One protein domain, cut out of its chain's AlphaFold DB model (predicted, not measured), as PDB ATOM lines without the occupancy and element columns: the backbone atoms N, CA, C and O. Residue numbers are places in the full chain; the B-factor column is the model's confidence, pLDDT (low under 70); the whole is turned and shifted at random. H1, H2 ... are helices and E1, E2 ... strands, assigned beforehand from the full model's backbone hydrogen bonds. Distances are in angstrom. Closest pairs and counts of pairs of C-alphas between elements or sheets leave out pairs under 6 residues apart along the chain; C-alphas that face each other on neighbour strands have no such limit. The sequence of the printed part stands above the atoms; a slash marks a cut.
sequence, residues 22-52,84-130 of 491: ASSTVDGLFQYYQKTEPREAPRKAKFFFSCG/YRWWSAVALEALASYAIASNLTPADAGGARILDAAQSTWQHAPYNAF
ATOM      1  N   ALA A  22      31.325 -23.115 -16.227       83.12
ATOM      2  CA  ALA A  22      30.921 -24.407 -15.684       83.12
ATOM      3  C   ALA A  22      30.352 -24.276 -14.261       83.12
ATOM      4  O   ALA A  22      29.259 -24.767 -13.994       83.12
ATOM      5  N   SER A  23      31.023 -23.532 -13.375       85.12
ATOM      6  CA  SER A  23      30.525 -23.252 -12.022       85.12
ATOM      7  C   SER A  23      29.163 -22.554 -12.049       85.12
ATOM      8  O   SER A  23      28.256 -22.940 -11.316       85.12
ATOM      9  N   SER A  24      28.990 -21.560 -12.926       79.94
ATOM     10  CA  SER A  24      27.709 -20.856 -13.084       79.94
ATOM     11  C   SER A  24      26.603 -21.789 -13.591       79.94
ATOM     12  O   SER A  24      25.460 -21.707 -13.142       79.94
ATOM     13  N   THR A  25      26.936 -22.714 -14.497       80.31
ATOM     14  CA  THR A  25      26.013 -23.751 -14.975       80.31
ATOM     15  C   THR A  25      25.631 -24.729 -13.867       80.31
ATOM     16  O   THR A  25      24.460 -25.081 -13.765       80.31
ATOM     17  N   VAL A  26      26.567 -25.128 -13.002       84.88
ATOM     18  CA  VAL A  26      26.278 -25.966 -11.824       84.88
ATOM     19  C   VAL A  26      25.300 -25.259 -10.889       84.88
ATOM     20  O   VAL A  26      24.303 -25.852 -10.475       84.88
ATOM     21  N   ASP A  27      25.539 -23.981 -10.587       79.88
ATOM     22  CA  ASP A  27      24.626 -23.198  -9.755       79.88
ATOM     23  C   ASP A  27      23.237 -23.094 -10.377       79.88
ATOM     24  O   ASP A  27      22.246 -23.338  -9.684       79.88
ATOM     25  N   GLY A  28      23.161 -22.841 -11.685       73.06
ATOM     26  CA  GLY A  28      21.905 -22.840 -12.429       73.06
ATOM     27  C   GLY A  28      21.190 -24.194 -12.389       73.06
ATOM     28  O   GLY A  28      19.989 -24.243 -12.121       73.06
ATOM     29  N   LEU A  29      21.922 -25.297 -12.582       77.94
ATOM     30  CA  LEU A  29      21.386 -26.658 -12.538       77.94
ATOM     31  C   LEU A  29      20.678 -26.927 -11.205       77.94
ATOM     32  O   LEU A  29      19.528 -27.357 -11.165       77.94
ATOM     33  N   PHE A  30      21.337 -26.609 -10.098       82.00
ATOM     34  CA  PHE A  30      20.773 -26.827  -8.774       82.00
ATOM     35  C   PHE A  30      19.691 -25.815  -8.382       82.00
ATOM     36  O   PHE A  30      18.719 -26.192  -7.737       82.00
ATOM     37  N   GLN A  31      19.856 -24.536  -8.725       77.06
ATOM     38  CA  GLN A  31      18.911 -23.485  -8.344       77.06
ATOM     39  C   GLN A  31      17.580 -23.629  -9.080       77.06
ATOM     40  O   GLN A  31      16.519 -23.430  -8.486       77.06
ATOM     41  N   TYR A  32      17.640 -23.942 -10.373       68.88
ATOM     42  CA  TYR A  32      16.468 -23.904 -11.233       68.88
ATOM     43  C   TYR A  32      15.929 -25.281 -11.566       68.88
ATOM     44  O   TYR A  32      14.726 -25.365 -11.782       68.88
ATOM     45  N   TYR A  33      16.766 -26.326 -11.587       73.12
ATOM     46  CA  TYR A  33      16.391 -27.633 -12.138       73.12
ATOM     47  C   TYR A  33      16.410 -28.780 -11.139       73.12
ATOM     48  O   TYR A  33      15.809 -29.817 -11.413       73.12
ATOM     49  N   GLN A  34      17.025 -28.614  -9.968       79.19
ATOM     50  CA  GLN A  34      16.855 -29.574  -8.887       79.19
ATOM     51  C   GLN A  34      15.564 -29.269  -8.126       79.19
ATOM     52  O   GLN A  34      15.352 -28.165  -7.621       79.19
ATOM     53  N   LYS A  35      14.698 -30.271  -8.004       77.00
ATOM     54  CA  LYS A  35      13.571 -30.254  -7.073       77.00
ATOM     55  C   LYS A  35      13.893 -31.156  -5.902       77.00
ATOM     56  O   LYS A  35      14.502 -32.206  -6.059       77.00
ATOM     57  N   THR A  36      13.479 -30.712  -4.727       75.81
ATOM     58  CA  THR A  36      13.412 -31.545  -3.530       75.81
ATOM     59  C   THR A  36      11.938 -31.729  -3.219       75.81
ATOM     60  O   THR A  36      11.189 -30.747  -3.258       75.81
ATOM     61  N   GLU A  37      11.511 -32.954  -2.930       71.00
ATOM     62  CA  GLU A  37      10.162 -33.177  -2.417       71.00
ATOM     63  C   GLU A  37       9.918 -32.320  -1.155       71.00
ATOM     64  O   GLU A  37      10.864 -32.023  -0.412       71.00
ATOM     65  N   PRO A  38       8.666 -31.903  -0.883       66.25
ATOM     66  CA  PRO A  38       8.330 -31.154   0.323       66.25
ATOM     67  C   PRO A  38       8.867 -31.822   1.592       66.25
ATOM     68  O   PRO A  38       9.011 -33.040   1.666       66.25
ATOM     69  N   ARG A  39       9.141 -31.030   2.634       59.47
ATOM     70  CA  ARG A  39       9.745 -31.531   3.882       59.47
ATOM     71  C   ARG A  39       8.890 -32.607   4.561       59.47
ATOM     72  O   ARG A  39       9.428 -33.432   5.301       59.47
ATOM     73  N   GLU A  40       7.584 -32.548   4.337       65.00
ATOM     74  CA  GLU A  40       6.571 -33.470   4.837       65.00
ATOM     75  C   GLU A  40       6.502 -34.775   4.031       65.00
ATOM     76  O   GLU A  40       5.903 -35.739   4.508       65.00
ATOM     77  N   ALA A  41       7.108 -34.830   2.840       65.81
ATOM     78  CA  ALA A  41       7.180 -36.048   2.047       65.81
ATOM     79  C   ALA A  41       8.070 -37.091   2.749       65.81
ATOM     80  O   ALA A  41       9.110 -36.740   3.321       65.81
ATOM     81  N   PRO A  42       7.694 -38.380   2.706       64.31
ATOM     82  CA  PRO A  42       8.392 -39.431   3.440       64.31
ATOM     83  C   PRO A  42       9.825 -39.650   2.940       64.31
ATOM     84  O   PRO A  42      10.714 -39.928   3.743       64.31
ATOM     85  N   ARG A  43      10.061 -39.488   1.630       67.44
ATOM     86  CA  ARG A  43      11.350 -39.786   0.991       67.44
ATOM     87  C   ARG A  43      12.282 -38.577   0.900       67.44
ATOM     88  O   ARG A  43      13.490 -38.765   0.982       67.44
ATOM     89  N   LYS A  44      11.750 -37.347   0.823       76.88
ATOM     90  CA  LYS A  44      12.539 -36.103   0.651       76.88
ATOM     91  C   LYS A  44      13.498 -36.200  -0.544       76.88
ATOM     92  O   LYS A  44      14.625 -35.700  -0.484       76.88
ATOM     93  N   ALA A  45      13.052 -36.868  -1.605       78.81
ATOM     94  CA  ALA A  45      13.867 -37.166  -2.770       78.81
ATOM     95  C   ALA A  45      14.308 -35.882  -3.493       78.81
ATOM     96  O   ALA A  45      13.565 -34.897  -3.536       78.81
ATOM     97  N   LYS A  46      15.513 -35.904  -4.076       83.56
ATOM     98  CA  LYS A  46      16.078 -34.822  -4.888       83.56
ATOM     99  C   LYS A  46      16.323 -35.310  -6.305       83.56
ATOM    100  O   LYS A  46      17.144 -36.193  -6.524       83.56
ATOM    101  N   PHE A  47      15.669 -34.683  -7.270       80.62
ATOM    102  CA  PHE A  47      15.759 -35.070  -8.674       80.62
ATOM    103  C   PHE A  47      15.869 -33.846  -9.577       80.62
ATOM    104  O   PHE A  47      15.456 -32.740  -9.210       80.62
ATOM    105  N   PHE A  48      16.440 -34.044 -10.762       78.75
ATOM    106  CA  PHE A  48      16.526 -33.009 -11.780       78.75
ATOM    107  C   PHE A  48      15.325 -33.115 -12.721       78.75
ATOM    108  O   PHE A  48      15.052 -34.186 -13.265       78.75
ATOM    109  N   PHE A  49      14.582 -32.023 -12.910       68.88
ATOM    110  CA  PHE A  49      13.435 -32.021 -13.821       68.88
ATOM    111  C   PHE A  49      13.802 -31.526 -15.215       68.88
ATOM    112  O   PHE A  49      14.782 -30.804 -15.420       68.88
ATOM    113  N   SER A  50      12.943 -31.882 -16.166       58.47
ATOM    114  CA  SER A  50      13.040 -31.458 -17.548       58.47
ATOM    115  C   SER A  50      11.781 -30.714 -18.000       58.47
ATOM    116  O   SER A  50      10.690 -30.960 -17.490       58.47
ATOM    117  N   CYS A  51      11.908 -29.740 -18.902       50.38
ATOM    118  CA  CYS A  51      10.828 -28.801 -19.211       50.38
ATOM    119  C   CYS A  51       9.593 -29.489 -19.789       50.38
ATOM    120  O   CYS A  51       9.680 -30.168 -20.810       50.38
ATOM    121  N   GLY A  52       8.446 -29.304 -19.130       43.88
ATOM    122  CA  GLY A  52       7.177 -29.938 -19.506       43.88
ATOM    123  C   GLY A  52       7.122 -31.448 -19.246       43.88
ATOM    124  O   GLY A  52       6.051 -32.032 -19.318       43.88
ATOM    125  N   TYR A  84      12.928 -40.124 -11.573       75.62
ATOM    126  CA  TYR A  84      14.290 -40.465 -11.947       75.62
ATOM    127  C   TYR A  84      14.264 -41.117 -13.321       75.62
ATOM    128  O   TYR A  84      14.092 -42.321 -13.425       75.62
ATOM    129  N   ARG A  85      14.399 -40.294 -14.363       76.12
ATOM    130  CA  ARG A  85      14.566 -40.718 -15.761       76.12
ATOM    131  C   ARG A  85      16.024 -40.567 -16.184       76.12
ATOM    132  O   ARG A  85      16.809 -39.946 -15.464       76.12
ATOM    133  N   TRP A  86      16.369 -41.062 -17.369       80.44
ATOM    134  CA  TRP A  86      17.714 -40.969 -17.952       80.44
ATOM    135  C   TRP A  86      18.407 -39.600 -17.804       80.44
ATOM    136  O   TRP A  86      19.603 -39.533 -17.527       80.44
ATOM    137  N   TRP A  87      17.680 -38.480 -17.896       79.19
ATOM    138  CA  TRP A  87      18.284 -37.146 -17.775       79.19
ATOM    139  C   TRP A  87      18.854 -36.830 -16.389       79.19
ATOM    140  O   TRP A  87      19.778 -36.024 -16.282       79.19
ATOM    141  N   SER A  88      18.338 -37.456 -15.329       85.75
ATOM    142  CA  SER A  88      18.911 -37.326 -13.987       85.75
ATOM    143  C   SER A  88      20.301 -37.959 -13.924       85.75
ATOM    144  O   SER A  88      21.191 -37.406 -13.281       85.75
ATOM    145  N   ALA A  89      20.521 -39.066 -14.640       91.00
ATOM    146  CA  ALA A  89      21.843 -39.663 -14.779       91.00
ATOM    147  C   ALA A  89      22.784 -38.800 -15.633       91.00
ATOM    148  O   ALA A  89      23.934 -38.614 -15.247       91.00
ATOM    149  N   VAL A  90      22.296 -38.190 -16.720       89.25
ATOM    150  CA  VAL A  90      23.094 -37.239 -17.524       89.25
ATOM    151  C   VAL A  90      23.546 -36.039 -16.685       89.25
ATOM    152  O   VAL A  90      24.709 -35.645 -16.733       89.25
ATOM    153  N   ALA A  91      22.651 -35.475 -15.867       90.12
ATOM    154  CA  ALA A  91      22.999 -34.403 -14.936       90.12
ATOM    155  C   ALA A  91      24.045 -34.852 -13.904       90.12
ATOM    156  O   ALA A  91      24.993 -34.118 -13.625       90.12
ATOM    157  N   LEU A  92      23.897 -36.062 -13.359       94.31
ATOM    158  CA  LEU A  92      24.838 -36.624 -12.394       94.31
ATOM    159  C   LEU A  92      26.232 -36.855 -13.000       94.31
ATOM    160  O   LEU A  92      27.231 -36.492 -12.381       94.31
ATOM    161  N   GLU A  93      26.301 -37.411 -14.211       95.62
ATOM    162  CA  GLU A  93      27.554 -37.588 -14.951       95.62
ATOM    163  C   GLU A  93      28.253 -36.240 -15.167       95.62
ATOM    164  O   GLU A  93      29.427 -36.097 -14.819       95.62
ATOM    165  N   ALA A  94      27.517 -35.226 -15.637       94.81
ATOM    166  CA  ALA A  94      28.076 -33.905 -15.908       94.81
ATOM    167  C   ALA A  94      28.605 -33.215 -14.639       94.81
ATOM    168  O   ALA A  94      29.667 -32.585 -14.653       94.81
ATOM    169  N   LEU A  95      27.897 -33.362 -13.515       97.00
ATOM    170  CA  LEU A  95      28.346 -32.852 -12.220       97.00
ATOM    171  C   LEU A  95      29.631 -33.543 -11.740       97.00
ATOM    172  O   LEU A  95      30.543 -32.863 -11.269       97.00
ATOM    173  N   ALA A  96      29.738 -34.865 -11.885       97.50
ATOM    174  CA  ALA A  96      30.956 -35.602 -11.549       97.50
ATOM    175  C   ALA A  96      32.130 -35.204 -12.462       97.50
ATOM    176  O   ALA A  96      33.244 -34.978 -11.986       97.50
ATOM    177  N   SER A  97      31.871 -35.027 -13.761       96.69
ATOM    178  CA  SER A  97      32.831 -34.492 -14.732       96.69
ATOM    179  C   SER A  97      33.352 -33.109 -14.335       96.69
ATOM    180  O   SER A  97      34.566 -32.883 -14.340       96.69
ATOM    181  N   TYR A  98      32.462 -32.204 -13.925       96.94
ATOM    182  CA  TYR A  98      32.838 -30.896 -13.393       96.94
ATOM    183  C   TYR A  98      33.680 -30.999 -12.122       96.94
ATOM    184  O   TYR A  98      34.681 -30.291 -11.996       96.94
ATOM    185  N   ALA A  99      33.301 -31.871 -11.189       97.75
ATOM    186  CA  ALA A  99      34.010 -32.017  -9.928       97.75
ATOM    187  C   ALA A  99      35.452 -32.504 -10.137       97.75
ATOM    188  O   ALA A  99      36.370 -31.938  -9.545       97.75
ATOM    189  N   ILE A 100      35.662 -33.459 -11.050       96.44
ATOM    190  CA  ILE A 100      36.996 -33.909 -11.474       96.44
ATOM    191  C   ILE A 100      37.787 -32.752 -12.091       96.44
ATOM    192  O   ILE A 100      38.896 -32.463 -11.651       96.44
ATOM    193  N   ALA A 101      37.218 -32.059 -13.081       95.38
ATOM    194  CA  ALA A 101      37.909 -30.978 -13.789       95.38
ATOM    195  C   ALA A 101      38.250 -29.782 -12.885       95.38
ATOM    196  O   ALA A 101      39.240 -29.089 -13.108       95.38
ATOM    197  N   SER A 102      37.452 -29.569 -11.840       95.00
ATOM    198  CA  SER A 102      37.647 -28.520 -10.836       95.00
ATOM    199  C   SER A 102      38.531 -28.955  -9.662       95.00
ATOM    200  O   SER A 102      38.734 -28.161  -8.744       95.00
ATOM    201  N   ASN A 103      39.027 -30.200  -9.646       95.31
ATOM    202  CA  ASN A 103      39.721 -30.814  -8.508       95.31
ATOM    203  C   ASN A 103      38.941 -30.715  -7.180       95.31
ATOM    204  O   ASN A 103      39.536 -30.564  -6.113       95.31
ATOM    205  N   LEU A 104      37.609 -30.784  -7.236       96.75
ATOM    206  CA  LEU A 104      36.769 -30.807  -6.044       96.75
ATOM    207  C   LEU A 104      36.813 -32.193  -5.413       96.75
ATOM    208  O   LEU A 104      36.618 -33.206  -6.080       96.75
ATOM    209  N   THR A 105      36.992 -32.240  -4.104       97.25
ATOM    210  CA  THR A 105      36.809 -33.444  -3.298       97.25
ATOM    211  C   THR A 105      35.382 -33.504  -2.753       97.25
ATOM    212  O   THR A 105      34.729 -32.466  -2.607       97.25
ATOM    213  N   PRO A 106      34.883 -34.688  -2.356       97.19
ATOM    214  CA  PRO A 106      33.585 -34.800  -1.690       97.19
ATOM    215  C   PRO A 106      33.455 -33.990  -0.384       97.19
ATOM    216  O   PRO A 106      32.341 -33.754   0.077       97.19
ATOM    217  N   ALA A 107      34.575 -33.569   0.219       96.19
ATOM    218  CA  ALA A 107      34.601 -32.757   1.435       96.19
ATOM    219  C   ALA A 107      34.469 -31.244   1.169       96.19
ATOM    220  O   ALA A 107      34.101 -30.498   2.077       96.19
ATOM    221  N   ASP A 108      34.758 -30.782  -0.051       97.31
ATOM    222  CA  ASP A 108      34.609 -29.375  -0.424       97.31
ATOM    223  C   ASP A 108      33.132 -28.989  -0.498       97.31
ATOM    224  O   ASP A 108      32.298 -29.804  -0.874       97.31
ATOM    225  N   ALA A 109      32.778 -27.734  -0.208       94.25
ATOM    226  CA  ALA A 109      31.372 -27.304  -0.202       94.25
ATOM    227  C   ALA A 109      30.648 -27.584  -1.539       94.25
ATOM    228  O   ALA A 109      29.502 -28.038  -1.544       94.25
ATOM    229  N   GLY A 110      31.332 -27.357  -2.668       93.06
ATOM    230  CA  GLY A 110      30.821 -27.693  -3.999       93.06
ATOM    231  C   GLY A 110      30.704 -29.204  -4.226       93.06
ATOM    232  O   GLY A 110      29.687 -29.666  -4.737       93.06
ATOM    233  N   GLY A 111      31.699 -29.982  -3.786       96.81
ATOM    234  CA  GLY A 111      31.675 -31.441  -3.882       96.81
ATOM    235  C   GLY A 111      30.600 -32.078  -2.999       96.81
ATOM    236  O   GLY A 111      29.851 -32.929  -3.463       96.81
ATOM    237  N   ALA A 112      30.422 -31.608  -1.767       96.94
ATOM    238  CA  ALA A 112      29.393 -32.086  -0.849       96.94
ATOM    239  C   ALA A 112      27.976 -31.909  -1.422       96.94
ATOM    240  O   ALA A 112      27.139 -32.797  -1.275       96.94
ATOM    241  N   ARG A 113      27.713 -30.798  -2.127       95.25
ATOM    242  CA  ARG A 113      26.434 -30.555  -2.821       95.25
ATOM    243  C   ARG A 113      26.188 -31.561  -3.949       95.25
ATOM    244  O   ARG A 113      25.068 -32.038  -4.110       95.25
ATOM    245  N   ILE A 114      27.225 -31.889  -4.720       96.50
ATOM    246  CA  ILE A 114      27.142 -32.888  -5.794       96.50
ATOM    247  C   ILE A 114      26.931 -34.285  -5.206       96.50
ATOM    248  O   ILE A 114      26.052 -35.014  -5.663       96.50
ATOM    249  N   LEU A 115      27.679 -34.637  -4.156       96.38
ATOM    250  CA  LEU A 115      27.545 -35.927  -3.484       96.38
ATOM    251  C   LEU A 115      26.148 -36.106  -2.876       96.38
ATOM    252  O   LEU A 115      25.576 -37.181  -2.989       96.38
ATOM    253  N   ASP A 116      25.576 -35.065  -2.276       93.94
ATOM    254  CA  ASP A 116      24.213 -35.089  -1.735       93.94
ATOM    255  C   ASP A 116      23.157 -35.382  -2.825       93.94
ATOM    256  O   ASP A 116      22.265 -36.211  -2.621       93.94
ATOM    257  N   ALA A 117      23.292 -34.793  -4.017       92.00
ATOM    258  CA  ALA A 117      22.427 -35.116  -5.156       92.00
ATOM    259  C   ALA A 117      22.621 -36.559  -5.653       92.00
ATOM    260  O   ALA A 117      21.644 -37.256  -5.950       92.00
ATOM    261  N   ALA A 118      23.872 -37.024  -5.701       94.25
ATOM    262  CA  ALA A 118      24.215 -38.392  -6.071       94.25
ATOM    263  C   ALA A 118      23.633 -39.411  -5.082       94.25
ATOM    264  O   ALA A 118      23.059 -40.414  -5.494       94.25
ATOM    265  N   GLN A 119      23.730 -39.139  -3.779       92.88
ATOM    266  CA  GLN A 119      23.190 -39.988  -2.719       92.88
ATOM    267  C   GLN A 119      21.666 -40.047  -2.761       92.88
ATOM    268  O   GLN A 119      21.100 -41.125  -2.602       92.88
ATOM    269  N   SER A 120      20.994 -38.925  -3.026       89.38
ATOM    270  CA  SER A 120      19.540 -38.934  -3.204       89.38
ATOM    271  C   SER A 120      19.128 -39.749  -4.434       89.38
ATOM    272  O   SER A 120      18.227 -40.582  -4.354       89.38
ATOM    273  N   THR A 121      19.863 -39.601  -5.541       90.12
ATOM    274  CA  THR A 121      19.676 -40.425  -6.743       90.12
ATOM    275  C   THR A 121      19.896 -41.906  -6.440       90.12
ATOM    276  O   THR A 121      19.085 -42.737  -6.831       90.12
ATOM    277  N   TRP A 122      20.949 -42.253  -5.700       90.56
ATOM    278  CA  TRP A 122      21.223 -43.628  -5.285       90.56
ATOM    279  C   TRP A 122      20.081 -44.229  -4.458       90.56
ATOM    280  O   TRP A 122      19.647 -45.347  -4.711       90.56
ATOM    281  N   GLN A 123      19.567 -43.468  -3.490       86.56
ATOM    282  CA  GLN A 123      18.531 -43.923  -2.562       86.56
ATOM    283  C   GLN A 123      17.148 -44.074  -3.197       86.56
ATOM    284  O   GLN A 123      16.331 -44.830  -2.675       86.56
ATOM    285  N   HIS A 124      16.853 -43.327  -4.261       84.06
ATOM    286  CA  HIS A 124      15.479 -43.198  -4.749       84.06
ATOM    287  C   HIS A 124      15.295 -43.501  -6.232       84.06
ATOM    288  O   HIS A 124      14.159 -43.724  -6.645       84.06
ATOM    289  N   ALA A 125      16.352 -43.513  -7.048       85.69
ATOM    290  CA  ALA A 125      16.208 -43.954  -8.427       85.69
ATOM    291  C   ALA A 125      15.900 -45.460  -8.436       85.69
ATOM    292  O   ALA A 125      16.654 -46.248  -7.858       85.69
ATOM    293  N   PRO A 126      14.825 -45.891  -9.109       80.00
ATOM    294  CA  PRO A 126      14.394 -47.289  -9.089       80.00
ATOM    295  C   PRO A 126      15.360 -48.195  -9.861       80.00
ATOM    296  O   PRO A 126      15.400 -49.404  -9.651       80.00
ATOM    297  N   TYR A 127      16.221 -47.599 -10.686       84.06
ATOM    298  CA  TYR A 127      17.345 -48.262 -11.337       84.06
ATOM    299  C   TYR A 127      18.415 -48.737 -10.347       84.06
ATOM    300  O   TYR A 127      19.363 -49.385 -10.773       84.06
ATOM    301  N   ASN A 128      18.296 -48.457  -9.042       85.94
ATOM    302  CA  ASN A 128      19.155 -49.020  -7.991       85.94
ATOM    303  C   ASN A 128      18.535 -50.200  -7.246       85.94
ATOM    304  O   ASN A 128      19.247 -50.919  -6.545       85.94
ATOM    305  N   ALA A 129      17.240 -50.442  -7.431       80.00
ATOM    306  CA  ALA A 129      16.577 -51.612  -6.885       80.00
ATOM    307  C   ALA A 129      16.910 -52.874  -7.696       80.00
ATOM    308  O   ALA A 129      17.495 -52.829  -8.786       80.00
ATOM    309  N   PHE A 130      16.534 -54.034  -7.159       79.38
ATOM    310  CA  PHE A 130      16.485 -55.250  -7.959       79.38
ATOM    311  C   PHE A 130      15.321 -55.136  -8.951       79.38
ATOM    312  O   PHE A 130      14.167 -55.051  -8.543       79.38
TER     313      PHE A 130
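What this domain is: This is residues 22 to 52 and 84 to 130 of the 491 residues of an uncharacterized protein of Chrysochromulina tobinii (UniProt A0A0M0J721). A helical hairpin, H2 and H3, makes the core; H1 runs more loosely beside H2, and a short strand hairpin, E1 and E2, packs through E2 on the open end. The 78 printed residues, with named elements H1, E1, E2, H2, H3 in order, are mostly helix, with an antiparallel sheet E1 - E2. The whole is compact: radius of gyration of the C-alphas 12.5 A, spans 33 by 29 by 24 A.

How they stand to each other: From H1, residues 22 to 33, a tight link leads to E1, residues 34 to 36. E1 and E2, residues 46 to 48, form an antiparallel hairpin, with N 35 and O 47 within hydrogen-bond range at 2.9 A. H1 is close to H2, residues 86 to 101, but not clearly touching; the closest C-alphas, of Ala 22 and Tyr 98, are 7.1 A apart. H2 and H3, residues 109 to 124, touch as a helical hairpin, a shallow tilt of 28 degrees, opposite ways; the closest C-alphas, of Ala 99 and Gly 111, are 6.5 A apart. The closest C-alphas of E2 and H3, of Lys 46 and Ser 120, are 5.6 A apart. Every O i to N i+4 pair in H1, H2 and H3 is within hydrogen-bond range.

Where its parts are: H1 begins at C-alpha 22 (30.921, -24.407, -15.684). H2 and H3 each measure 22.9 A; H3 ends at C-alpha 124 (15.479, -43.198, -4.749).

The domain as a whole: Residues 53 to 83 are not printed; C-alphas 52 and 84 are 14.8 A apart. The model's pLDDT is under 70 at residues 32, 38 to 43 and 49 to 52.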